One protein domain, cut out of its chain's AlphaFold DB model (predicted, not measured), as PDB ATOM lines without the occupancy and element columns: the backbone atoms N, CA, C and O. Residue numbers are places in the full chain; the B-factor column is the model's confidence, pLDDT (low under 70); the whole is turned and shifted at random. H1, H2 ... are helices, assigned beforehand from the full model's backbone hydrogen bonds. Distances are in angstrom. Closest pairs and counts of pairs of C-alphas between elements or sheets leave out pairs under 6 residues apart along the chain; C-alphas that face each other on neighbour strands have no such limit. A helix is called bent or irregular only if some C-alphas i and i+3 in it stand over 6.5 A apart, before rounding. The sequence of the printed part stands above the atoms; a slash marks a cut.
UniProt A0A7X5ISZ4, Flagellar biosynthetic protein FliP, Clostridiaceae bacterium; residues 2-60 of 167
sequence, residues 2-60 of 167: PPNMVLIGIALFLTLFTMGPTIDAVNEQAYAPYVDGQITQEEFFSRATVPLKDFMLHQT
ATOM      1  N   PRO A   2       5.028  11.877 -40.029       80.31
ATOM      2  CA  PRO A   2       5.023  11.326 -38.673       80.31
ATOM      3  C   PRO A   2       6.347  10.598 -38.379       80.31
ATOM      4  O   PRO A   2       6.891   9.975 -39.292       80.31
ATOM      5  N   PRO A   3       6.876  10.645 -37.144       92.19
ATOM      6  CA  PRO A   3       8.049   9.858 -36.769       92.19
ATOM      7  C   PRO A   3       7.787   8.351 -36.898       92.19
ATOM      8  O   PRO A   3       6.711   7.884 -36.524       92.19
ATOM      9  N   ASN A   4       8.786   7.570 -37.325       90.44
ATOM     10  CA  ASN A   4       8.655   6.109 -37.460       90.44
ATOM     11  C   ASN A   4       8.185   5.431 -36.162       90.44
ATOM     12  O   ASN A   4       7.363   4.527 -36.209       90.44
ATOM     13  N   MET A   5       8.642   5.909 -35.000       92.56
ATOM     14  CA  MET A   5       8.202   5.399 -33.694       92.56
ATOM     15  C   MET A   5       6.696   5.561 -33.464       92.56
ATOM     16  O   MET A   5       6.063   4.681 -32.892       92.56
ATOM     17  N   VAL A   6       6.113   6.669 -33.934       93.25
ATOM     18  CA  VAL A   6       4.667   6.909 -33.831       93.25
ATOM     19  C   VAL A   6       3.916   5.946 -34.747       93.25
ATOM     20  O   VAL A   6       2.922   5.366 -34.326       93.25
ATOM     21  N   LEU A   7       4.418   5.722 -35.965       90.56
ATOM     22  CA  LEU A   7       3.826   4.764 -36.905       90.56
ATOM     23  C   LEU A   7       3.854   3.333 -36.359       90.56
ATOM     24  O   LEU A   7       2.842   2.645 -36.424       90.56
ATOM     25  N   ILE A   8       4.980   2.911 -35.774       93.75
ATOM     26  CA  ILE A   8       5.112   1.596 -35.129       93.75
ATOM     27  C   ILE A   8       4.136   1.476 -33.954       93.75
ATOM     28  O   ILE A   8       3.467   0.456 -33.825       93.75
ATOM     29  N   GLY A   9       4.017   2.516 -33.123       94.69
ATOM     30  CA  GLY A   9       3.069   2.529 -32.009       94.69
ATOM     31  C   GLY A   9       1.618   2.374 -32.472       94.69
ATOM     32  O   GLY A   9       0.895   1.532 -31.949       94.69
ATOM     33  N   ILE A  10       1.208   3.136 -33.492       93.06
ATOM     34  CA  ILE A  10      -0.134   3.030 -34.082       93.06
ATOM     35  C   ILE A  10      -0.358   1.632 -34.666       93.06
ATOM     36  O   ILE A  10      -1.387   1.022 -34.390       93.06
ATOM     37  N   ALA A  11       0.607   1.109 -35.427       92.69
ATOM     38  CA  ALA A  11       0.516  -0.224 -36.013       92.69
ATOM     39  C   ALA A  11       0.336  -1.299 -34.932       92.69
ATOM     40  O   ALA A  11      -0.555  -2.128 -35.057       92.69
ATOM     41  N   LEU A  12       1.104  -1.233 -33.840       94.38
ATOM     42  CA  LEU A  12       0.994  -2.178 -32.730       94.38
ATOM     43  C   LEU A  12      -0.387  -2.136 -32.064       94.38
ATOM     44  O   LEU A  12      -0.980  -3.184 -31.819       94.38
ATOM     45  N   PHE A  13      -0.923  -0.942 -31.789       93.75
ATOM     46  CA  PHE A  13      -2.263  -0.820 -31.208       93.75
ATOM     47  C   PHE A  13      -3.355  -1.313 -32.161       93.75
ATOM     48  O   PHE A  13      -4.293  -1.968 -31.710       93.75
ATOM     49  N   LEU A  14      -3.226  -1.061 -33.466       92.56
ATOM     50  CA  LEU A  14      -4.139  -1.611 -34.470       92.56
ATOM     51  C   LEU A  14      -4.036  -3.138 -34.554       92.56
ATOM     52  O   LEU A  14      -5.066  -3.800 -34.653       92.56
ATOM     53  N   THR A  15      -2.832  -3.712 -34.456       93.38
ATOM     54  CA  THR A  15      -2.646  -5.167 -34.373       93.38
ATOM     55  C   THR A  15      -3.357  -5.731 -33.151       93.38
ATOM     56  O   THR A  15      -4.135  -6.662 -33.296       93.38
ATOM     57  N   LEU A  16      -3.163  -5.157 -31.961       92.12
ATOM     58  CA  LEU A  16      -3.845  -5.630 -30.750       92.12
ATOM     59  C   LEU A  16      -5.371  -5.499 -30.852       92.12
ATOM     60  O   LEU A  16      -6.093  -6.388 -30.416       92.12
ATOM     61  N   PHE A  17      -5.860  -4.412 -31.452       91.31
ATOM     62  CA  PHE A  17      -7.289  -4.184 -31.646       91.31
ATOM     63  C   PHE A  17      -7.920  -5.187 -32.623       91.31
ATOM     64  O   PHE A  17      -9.000  -5.708 -32.363       91.31
ATOM     65  N   THR A  18      -7.247  -5.468 -33.740       91.44
ATOM     66  CA  THR A  18      -7.723  -6.419 -34.762       91.44
ATOM     67  C   THR A  18      -7.587  -7.871 -34.310       91.44
ATOM     68  O   THR A  18      -8.477  -8.674 -34.565       91.44
ATOM     69  N   MET A  19      -6.523  -8.196 -33.571       93.44
ATOM     70  CA  MET A  19      -6.241  -9.538 -33.048       93.44
ATOM     71  C   MET A  19      -6.989  -9.877 -31.754       93.44
ATOM     72  O   MET A  19      -6.785 -10.970 -31.236       93.44
ATOM     73  N   GLY A  20      -7.830  -8.985 -31.219       92.69
ATOM     74  CA  GLY A  20      -8.549  -9.197 -29.955       92.69
ATOM     75  C   GLY A  20      -9.184 -10.593 -29.825       92.69
ATOM     76  O   GLY A  20      -8.791 -11.329 -28.923       92.69
ATOM     77  N   PRO A  21     -10.047 -11.025 -30.769       92.62
ATOM     78  CA  PRO A  21     -10.679 -12.347 -30.713       92.62
ATOM     79  C   PRO A  21      -9.676 -13.511 -30.729       92.62
ATOM     80  O   PRO A  21      -9.857 -14.504 -30.031       92.62
ATOM     81  N   THR A  22      -8.597 -13.384 -31.504       93.69
ATOM     82  CA  THR A  22      -7.535 -14.396 -31.586       93.69
ATOM     83  C   THR A  22      -6.757 -14.488 -30.275       93.69
ATOM     84  O   THR A  22      -6.445 -15.584 -29.815       93.69
ATOM     85  N   ILE A  23      -6.449 -13.345 -29.656       94.31
ATOM     86  CA  ILE A  23      -5.759 -13.276 -28.360       94.31
ATOM     87  C   ILE A  23      -6.638 -13.879 -27.263       94.31
ATOM     88  O   ILE A  23      -6.138 -14.669 -26.462       94.31
ATOM     89  N   ASP A  24      -7.933 -13.563 -27.257       95.38
ATOM     90  CA  ASP A  24      -8.896 -14.124 -26.307       95.38
ATOM     91  C   ASP A  24      -8.995 -15.651 -26.460       95.38
ATOM     92  O   ASP A  24      -8.892 -16.379 -25.472       95.38
ATOM     93  N   ALA A  25      -9.061 -16.157 -27.697       94.75
ATOM     94  CA  ALA A  25      -9.061 -17.593 -27.971       94.75
ATOM     95  C   ALA A  25      -7.773 -18.288 -27.491       94.75
ATOM     96  O   ALA A  25      -7.840 -19.340 -26.856       94.75
ATOM     97  N   VAL A  26      -6.594 -17.697 -27.728       94.81
ATOM     98  CA  VAL A  26      -5.319 -18.215 -27.188       94.81
ATOM     99  C   VAL A  26      -5.342 -18.221 -25.660       94.81
ATOM    100  O   VAL A  26      -4.854 -19.168 -25.032       94.81
ATOM    101  N   ASN A  27      -5.906 -17.179 -25.050       94.50
ATOM    102  CA  ASN A  27      -5.979 -17.065 -23.604       94.50
ATOM    103  C   ASN A  27      -6.837 -18.183 -22.988       94.50
ATOM    104  O   ASN A  27      -6.393 -18.869 -22.066       94.50
ATOM    105  N   GLU A  28      -8.033 -18.399 -23.531       94.75
ATOM    106  CA  GLU A  28      -8.983 -19.404 -23.047       94.75
ATOM    107  C   GLU A  28      -8.528 -20.841 -23.334       94.75
ATOM    108  O   GLU A  28      -8.646 -21.716 -22.476       94.75
ATOM    109  N   GLN A  29      -7.989 -21.098 -24.529       91.69
ATOM    110  CA  GLN A  29      -7.693 -22.460 -24.985       91.69
ATOM    111  C   GLN A  29      -6.309 -22.957 -24.553       91.69
ATOM    112  O   GLN A  29      -6.118 -24.168 -24.395       91.69
ATOM    113  N   ALA A  30      -5.344 -22.051 -24.368       92.75
ATOM    114  CA  ALA A  30      -3.955 -22.407 -24.087       92.75
ATOM    115  C   ALA A  30      -3.420 -21.760 -22.802       92.75
ATOM    116  O   ALA A  30      -2.925 -22.473 -21.929       92.75
ATOM    117  N   TYR A  31      -3.522 -20.438 -22.645       93.12
ATOM    118  CA  TYR A  31      -2.851 -19.736 -21.541       93.12
ATOM    119  C   TYR A  31      -3.421 -20.073 -20.159       93.12
ATOM    120  O   TYR A  31      -2.662 -20.482 -19.279       93.12
ATOM    121  N   ALA A  32      -4.735 -19.942 -19.960       94.19
ATOM    122  CA  ALA A  32      -5.361 -20.225 -18.668       94.19
ATOM    123  C   ALA A  32      -5.172 -21.696 -18.232       94.19
ATOM    124  O   ALA A  32      -4.670 -21.915 -17.128       94.19
ATOM    125  N   PRO A  33      -5.415 -22.710 -19.093       92.56
ATOM    126  CA  PRO A  33      -5.146 -24.106 -18.737       92.56
ATOM    127  C   PRO A  33      -3.671 -24.392 -18.419       92.56
ATOM    128  O   PRO A  33      -3.378 -25.270 -17.609       92.56
ATOM    129  N   TYR A  34      -2.731 -23.681 -19.052       93.81
ATOM    130  CA  TYR A  34      -1.299 -23.849 -18.789       93.81
ATOM    131  C   TYR A  34      -0.901 -23.294 -17.419       93.81
ATOM    132  O   TYR A  34      -0.206 -23.970 -16.659       93.81
ATOM    133  N   VAL A  35      -1.375 -22.093 -17.074       94.06
ATOM    134  CA  VAL A  35      -1.125 -21.472 -15.762       94.06
ATOM    135  C   VAL A  35      -1.763 -22.284 -14.632       94.06
ATOM    136  O   VAL A  35      -1.155 -22.434 -13.571       94.06
ATOM    137  N   ASP A  36      -2.928 -22.880 -14.883       95.12
ATOM    138  CA  ASP A  36      -3.617 -23.769 -13.942       95.12
ATOM    139  C   ASP A  36      -2.972 -25.168 -13.836       95.12
ATOM    140  O   ASP A  36      -3.448 -26.019 -13.082       95.12
ATOM    141  N   GLY A  37      -1.901 -25.436 -14.591       93.25
ATOM    142  CA  GLY A  37      -1.194 -26.719 -14.593       93.25
ATOM    143  C   GLY A  37      -1.990 -27.877 -15.206       93.25
ATOM    144  O   GLY A  37      -1.654 -29.037 -14.971       93.25
ATOM    145  N   GLN A  38      -3.042 -27.584 -15.976       92.44
ATOM    146  CA  GLN A  38      -3.903 -28.584 -16.618       92.44
ATOM    147  C   GLN A  38      -3.289 -29.145 -17.907       92.44
ATOM    148  O   GLN A  38      -3.616 -30.261 -18.309       92.44
ATOM    149  N   ILE A  39      -2.409 -28.380 -18.558       93.88
ATOM    150  CA  ILE A  39      -1.722 -28.782 -19.788       93.88
ATOM    151  C   ILE A  39      -0.208 -28.614 -19.659       93.88
ATOM    152  O   ILE A  39       0.286 -27.790 -18.888       93.88
ATOM    153  N   THR A  40       0.543 -29.391 -20.436       94.50
ATOM    154  CA  THR A  40       1.999 -29.249 -20.535       94.50
ATOM    155  C   THR A  40       2.375 -28.087 -21.455       94.50
ATOM    156  O   THR A  40       1.557 -27.581 -22.221       94.50
ATOM    157  N   GLN A  41       3.645 -27.682 -21.425       90.81
ATOM    158  CA  GLN A  41       4.169 -26.661 -22.337       90.81
ATOM    159  C   GLN A  41       4.054 -27.073 -23.818       90.81
ATOM    160  O   GLN A  41       3.824 -26.227 -24.675       90.81
ATOM    161  N   GLU A  42       4.205 -28.361 -24.132       92.75
ATOM    162  CA  GLU A  42       4.061 -28.870 -25.502       92.75
ATOM    163  C   GLU A  42       2.613 -28.742 -25.994       92.75
ATOM    164  O   GLU A  42       2.359 -28.219 -27.080       92.75
ATOM    165  N   GLU A  43       1.658 -29.111 -25.139       91.12
ATOM    166  CA  GLU A  43       0.229 -28.970 -25.417       91.12
ATOM    167  C   GLU A  43      -0.187 -27.493 -25.523       91.12
ATOM    168  O   GLU A  43      -1.004 -27.142 -26.375       91.12
ATOM    169  N   PHE A  44       0.420 -26.605 -24.727       92.31
ATOM    170  CA  PHE A  44       0.222 -25.158 -24.843       92.31
ATOM    171  C   PHE A  44       0.554 -24.654 -26.251       92.31
ATOM    172  O   PHE A  44      -0.256 -23.942 -26.845       92.31
ATOM    173  N   PHE A  45       1.708 -25.037 -26.811       91.00
ATOM    174  CA  PHE A  45       2.074 -24.620 -28.167       91.00
ATOM    175  C   PHE A  45       1.117 -25.186 -29.213       91.00
ATOM    176  O   PHE A  45       0.723 -24.452 -30.117       91.00
ATOM    177  N   SER A  46       0.714 -26.452 -29.077       90.31
ATOM    178  CA  SER A  46      -0.254 -27.079 -29.982       90.31
ATOM    179  C   SER A  46      -1.575 -26.301 -30.008       90.31
ATOM    180  O   SER A  46      -2.018 -25.866 -31.071       90.31
ATOM    181  N   ARG A  47      -2.140 -26.002 -28.830       91.81
ATOM    182  CA  ARG A  47      -3.416 -25.277 -28.704       91.81
ATOM    183  C   ARG A  47      -3.326 -23.810 -29.095       91.81
ATOM    184  O   ARG A  47      -4.213 -23.322 -29.779       91.81
ATOM    185  N   ALA A  48      -2.258 -23.108 -28.713       91.94
ATOM    186  CA  ALA A  48      -2.080 -21.696 -29.060       91.94
ATOM    187  C   ALA A  48      -1.892 -21.485 -30.573       91.94
ATOM    188  O   ALA A  48      -2.232 -20.432 -31.108       91.94
ATOM    189  N   THR A  49      -1.356 -22.489 -31.270       91.12
ATOM    190  CA  THR A  49      -1.112 -22.429 -32.714       91.12
ATOM    191  C   THR A  49      -2.407 -22.459 -33.526       91.12
ATOM    192  O   THR A  49      -2.443 -21.841 -34.587       91.12
ATOM    193  N   VAL A  50      -3.461 -23.128 -33.045       91.69
ATOM    194  CA  VAL A  50      -4.744 -23.273 -33.759       91.69
ATOM    195  C   VAL A  50      -5.396 -21.918 -34.082       91.69
ATOM    196  O   VAL A  50      -5.474 -21.594 -35.265       91.69
ATOM    197  N   PRO A  51      -5.754 -21.058 -33.105       92.81
ATOM    198  CA  PRO A  51      -6.408 -19.779 -33.395       92.81
ATOM    199  C   PRO A  51      -5.515 -18.826 -34.203       92.81
ATOM    200  O   PRO A  51      -6.006 -18.042 -35.013       92.81
ATOM    201  N   LEU A  52      -4.189 -18.900 -34.026       92.12
ATOM    202  CA  LEU A  52      -3.246 -18.131 -34.841       92.12
ATOM    203  C   LEU A  52      -3.266 -18.589 -36.302       92.12
ATOM    204  O   LEU A  52      -3.250 -17.755 -37.210       92.12
ATOM    205  N   LYS A  53      -3.280 -19.906 -36.532       91.56
ATOM    206  CA  LYS A  53      -3.340 -20.477 -37.876       91.56
ATOM    207  C   LYS A  53      -4.658 -20.128 -38.549       91.56
ATOM    208  O   LYS A  53      -4.622 -19.692 -39.694       91.56
ATOM    209  N   ASP A  54      -5.765 -20.217 -37.823       90.75
ATOM    210  CA  ASP A  54      -7.086 -19.843 -38.326       90.75
ATOM    211  C   ASP A  54      -7.100 -18.396 -38.798       90.75
ATOM    212  O   ASP A  54      -7.443 -18.132 -39.950       90.75
ATOM    213  N   PHE A  55      -6.625 -17.469 -37.964       92.19
ATOM    214  CA  PHE A  55      -6.510 -16.064 -38.344       92.19
ATOM    215  C   PHE A  55      -5.677 -15.869 -39.623       92.19
ATOM    216  O   PHE A  55      -6.079 -15.136 -40.526       92.19
ATOM    217  N   MET A  56      -4.523 -16.534 -39.730       92.62
ATOM    218  CA  MET A  56      -3.663 -16.420 -40.913       92.62
ATOM    219  C   MET A  56      -4.315 -17.003 -42.169       92.62
ATOM    220  O   MET A  56      -4.214 -16.400 -43.238       92.62
ATOM    221  N   LEU A  57      -4.971 -18.159 -42.060       90.62
ATOM    222  CA  LEU A  57      -5.613 -18.835 -43.186       90.62
ATOM    223  C   LEU A  57      -6.766 -18.007 -43.754       90.62
ATOM    224  O   LEU A  57      -6.803 -17.816 -44.966       90.62
ATOM    225  N   HIS A  58      -7.601 -17.414 -42.893       89.75
ATOM    226  CA  HIS A  58      -8.694 -16.528 -43.315       89.75
ATOM    227  C   HIS A  58      -8.209 -15.358 -44.179       89.75
ATOM    228  O   HIS A  58      -8.919 -14.907 -45.074       89.75
ATOM    229  N   GLN A  59      -6.984 -14.881 -43.938       89.75
ATOM    230  CA  GLN A  59      -6.424 -13.733 -44.653       89.75
ATOM    231  C   GLN A  59      -5.460 -14.087 -45.778       89.75
ATOM    232  O   GLN A  59      -5.074 -13.213 -46.566       89.75
ATOM    233  N   THR A  60      -5.109 -15.360 -45.912       91.69
ATOM    234  CA  THR A  60      -4.200 -15.825 -46.953       91.69
ATOM    235  C   THR A  60      -4.946 -15.999 -48.269       91.69
ATOM    236  O   THR A  60      -5.984 -16.647 -48.344       91.69
TER     237      THR A  60
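Overview. This is residues 2 to 60 of the 167 residues of the protein "Flagellar biosynthetic protein FliP" of Clostridiaceae bacterium (UniProt A0A7X5ISZ4). A helical hairpin, H2 and H3 side by side and running opposite ways, has a long helical arm, H1, sticking out from its open end. Residues 2 to 18 stand free, and this arm makes much of the length; H2 is kinked near residue 27. The printed part has 59 residues with three named helices in the order H1, H2, H3 and no named strand, and its class is all helix. The whole is loose, with a radius of gyration of the C-alphas of 14.5 A, and elongated, spanning 46 by 26 by 17 A.

Arrangement. H1, residues 4 to 18, touches no helix. A tight link of one residue, Met 19, leads to H2, residues 20 to 35, and H1 and H2 meet only through their link. H2 has a kink of 37 degrees near residue 27 and is irregular, with the C-alphas of Gln 29 and Ala 32 7.1 A apart. A tight link of five residues, 36 to 40, leads on to H3, residues 41 to 59. H2 and H3 form a helical hairpin and touch, with 19 pairs of C-alphas within 8 A. Their closest C-alphas are those of Ala 30 and Phe 44, 5.1 A apart. Their lines stand at a shallow tilt of 9 degrees, opposite ways, though the line of H2 is a rough one, and their centres are 10.3 A apart. H1 and H3 are apart. In H1 every O i to N i+4 pair is within hydrogen-bond range; in H2 10 of 12 are, and in H3 11 of 15.

Along the chain. H1 begins at C-alpha 4, at (8.655, 6.109, -37.460), and measures 20.8 A from first to last C-alpha, Asn 4 to Thr 18. H2 runs from Gly 20, with its C-alpha at (-8.549, -9.197, -29.955), to Val 35, over 20.2 A. H3, the longest helix with 19 residues, runs 27.9 A from Gln 41 to Gln 59, whose C-alpha is at (-6.424, -13.733, -44.653). H3 is neither bent nor irregular, but only just: C-alphas 48 and 51 are 6.4 A apart.

Size, cuts and confidence. The two C-alphas farthest apart are those of Pro 2 and Gln 38, 46.5 A. The C-alphas of the first and last printed residues, Pro 2 and Thr 60, are 29.8 A apart. Without the residues that stand free, the body has 42 residues, spans 34 by 19 by 8 A and has a radius of gyration of 10.6 A. The printed part has no cut, and both links are tight. The mean pLDDT of the printed part is 92.4, and no printed residue is under 70.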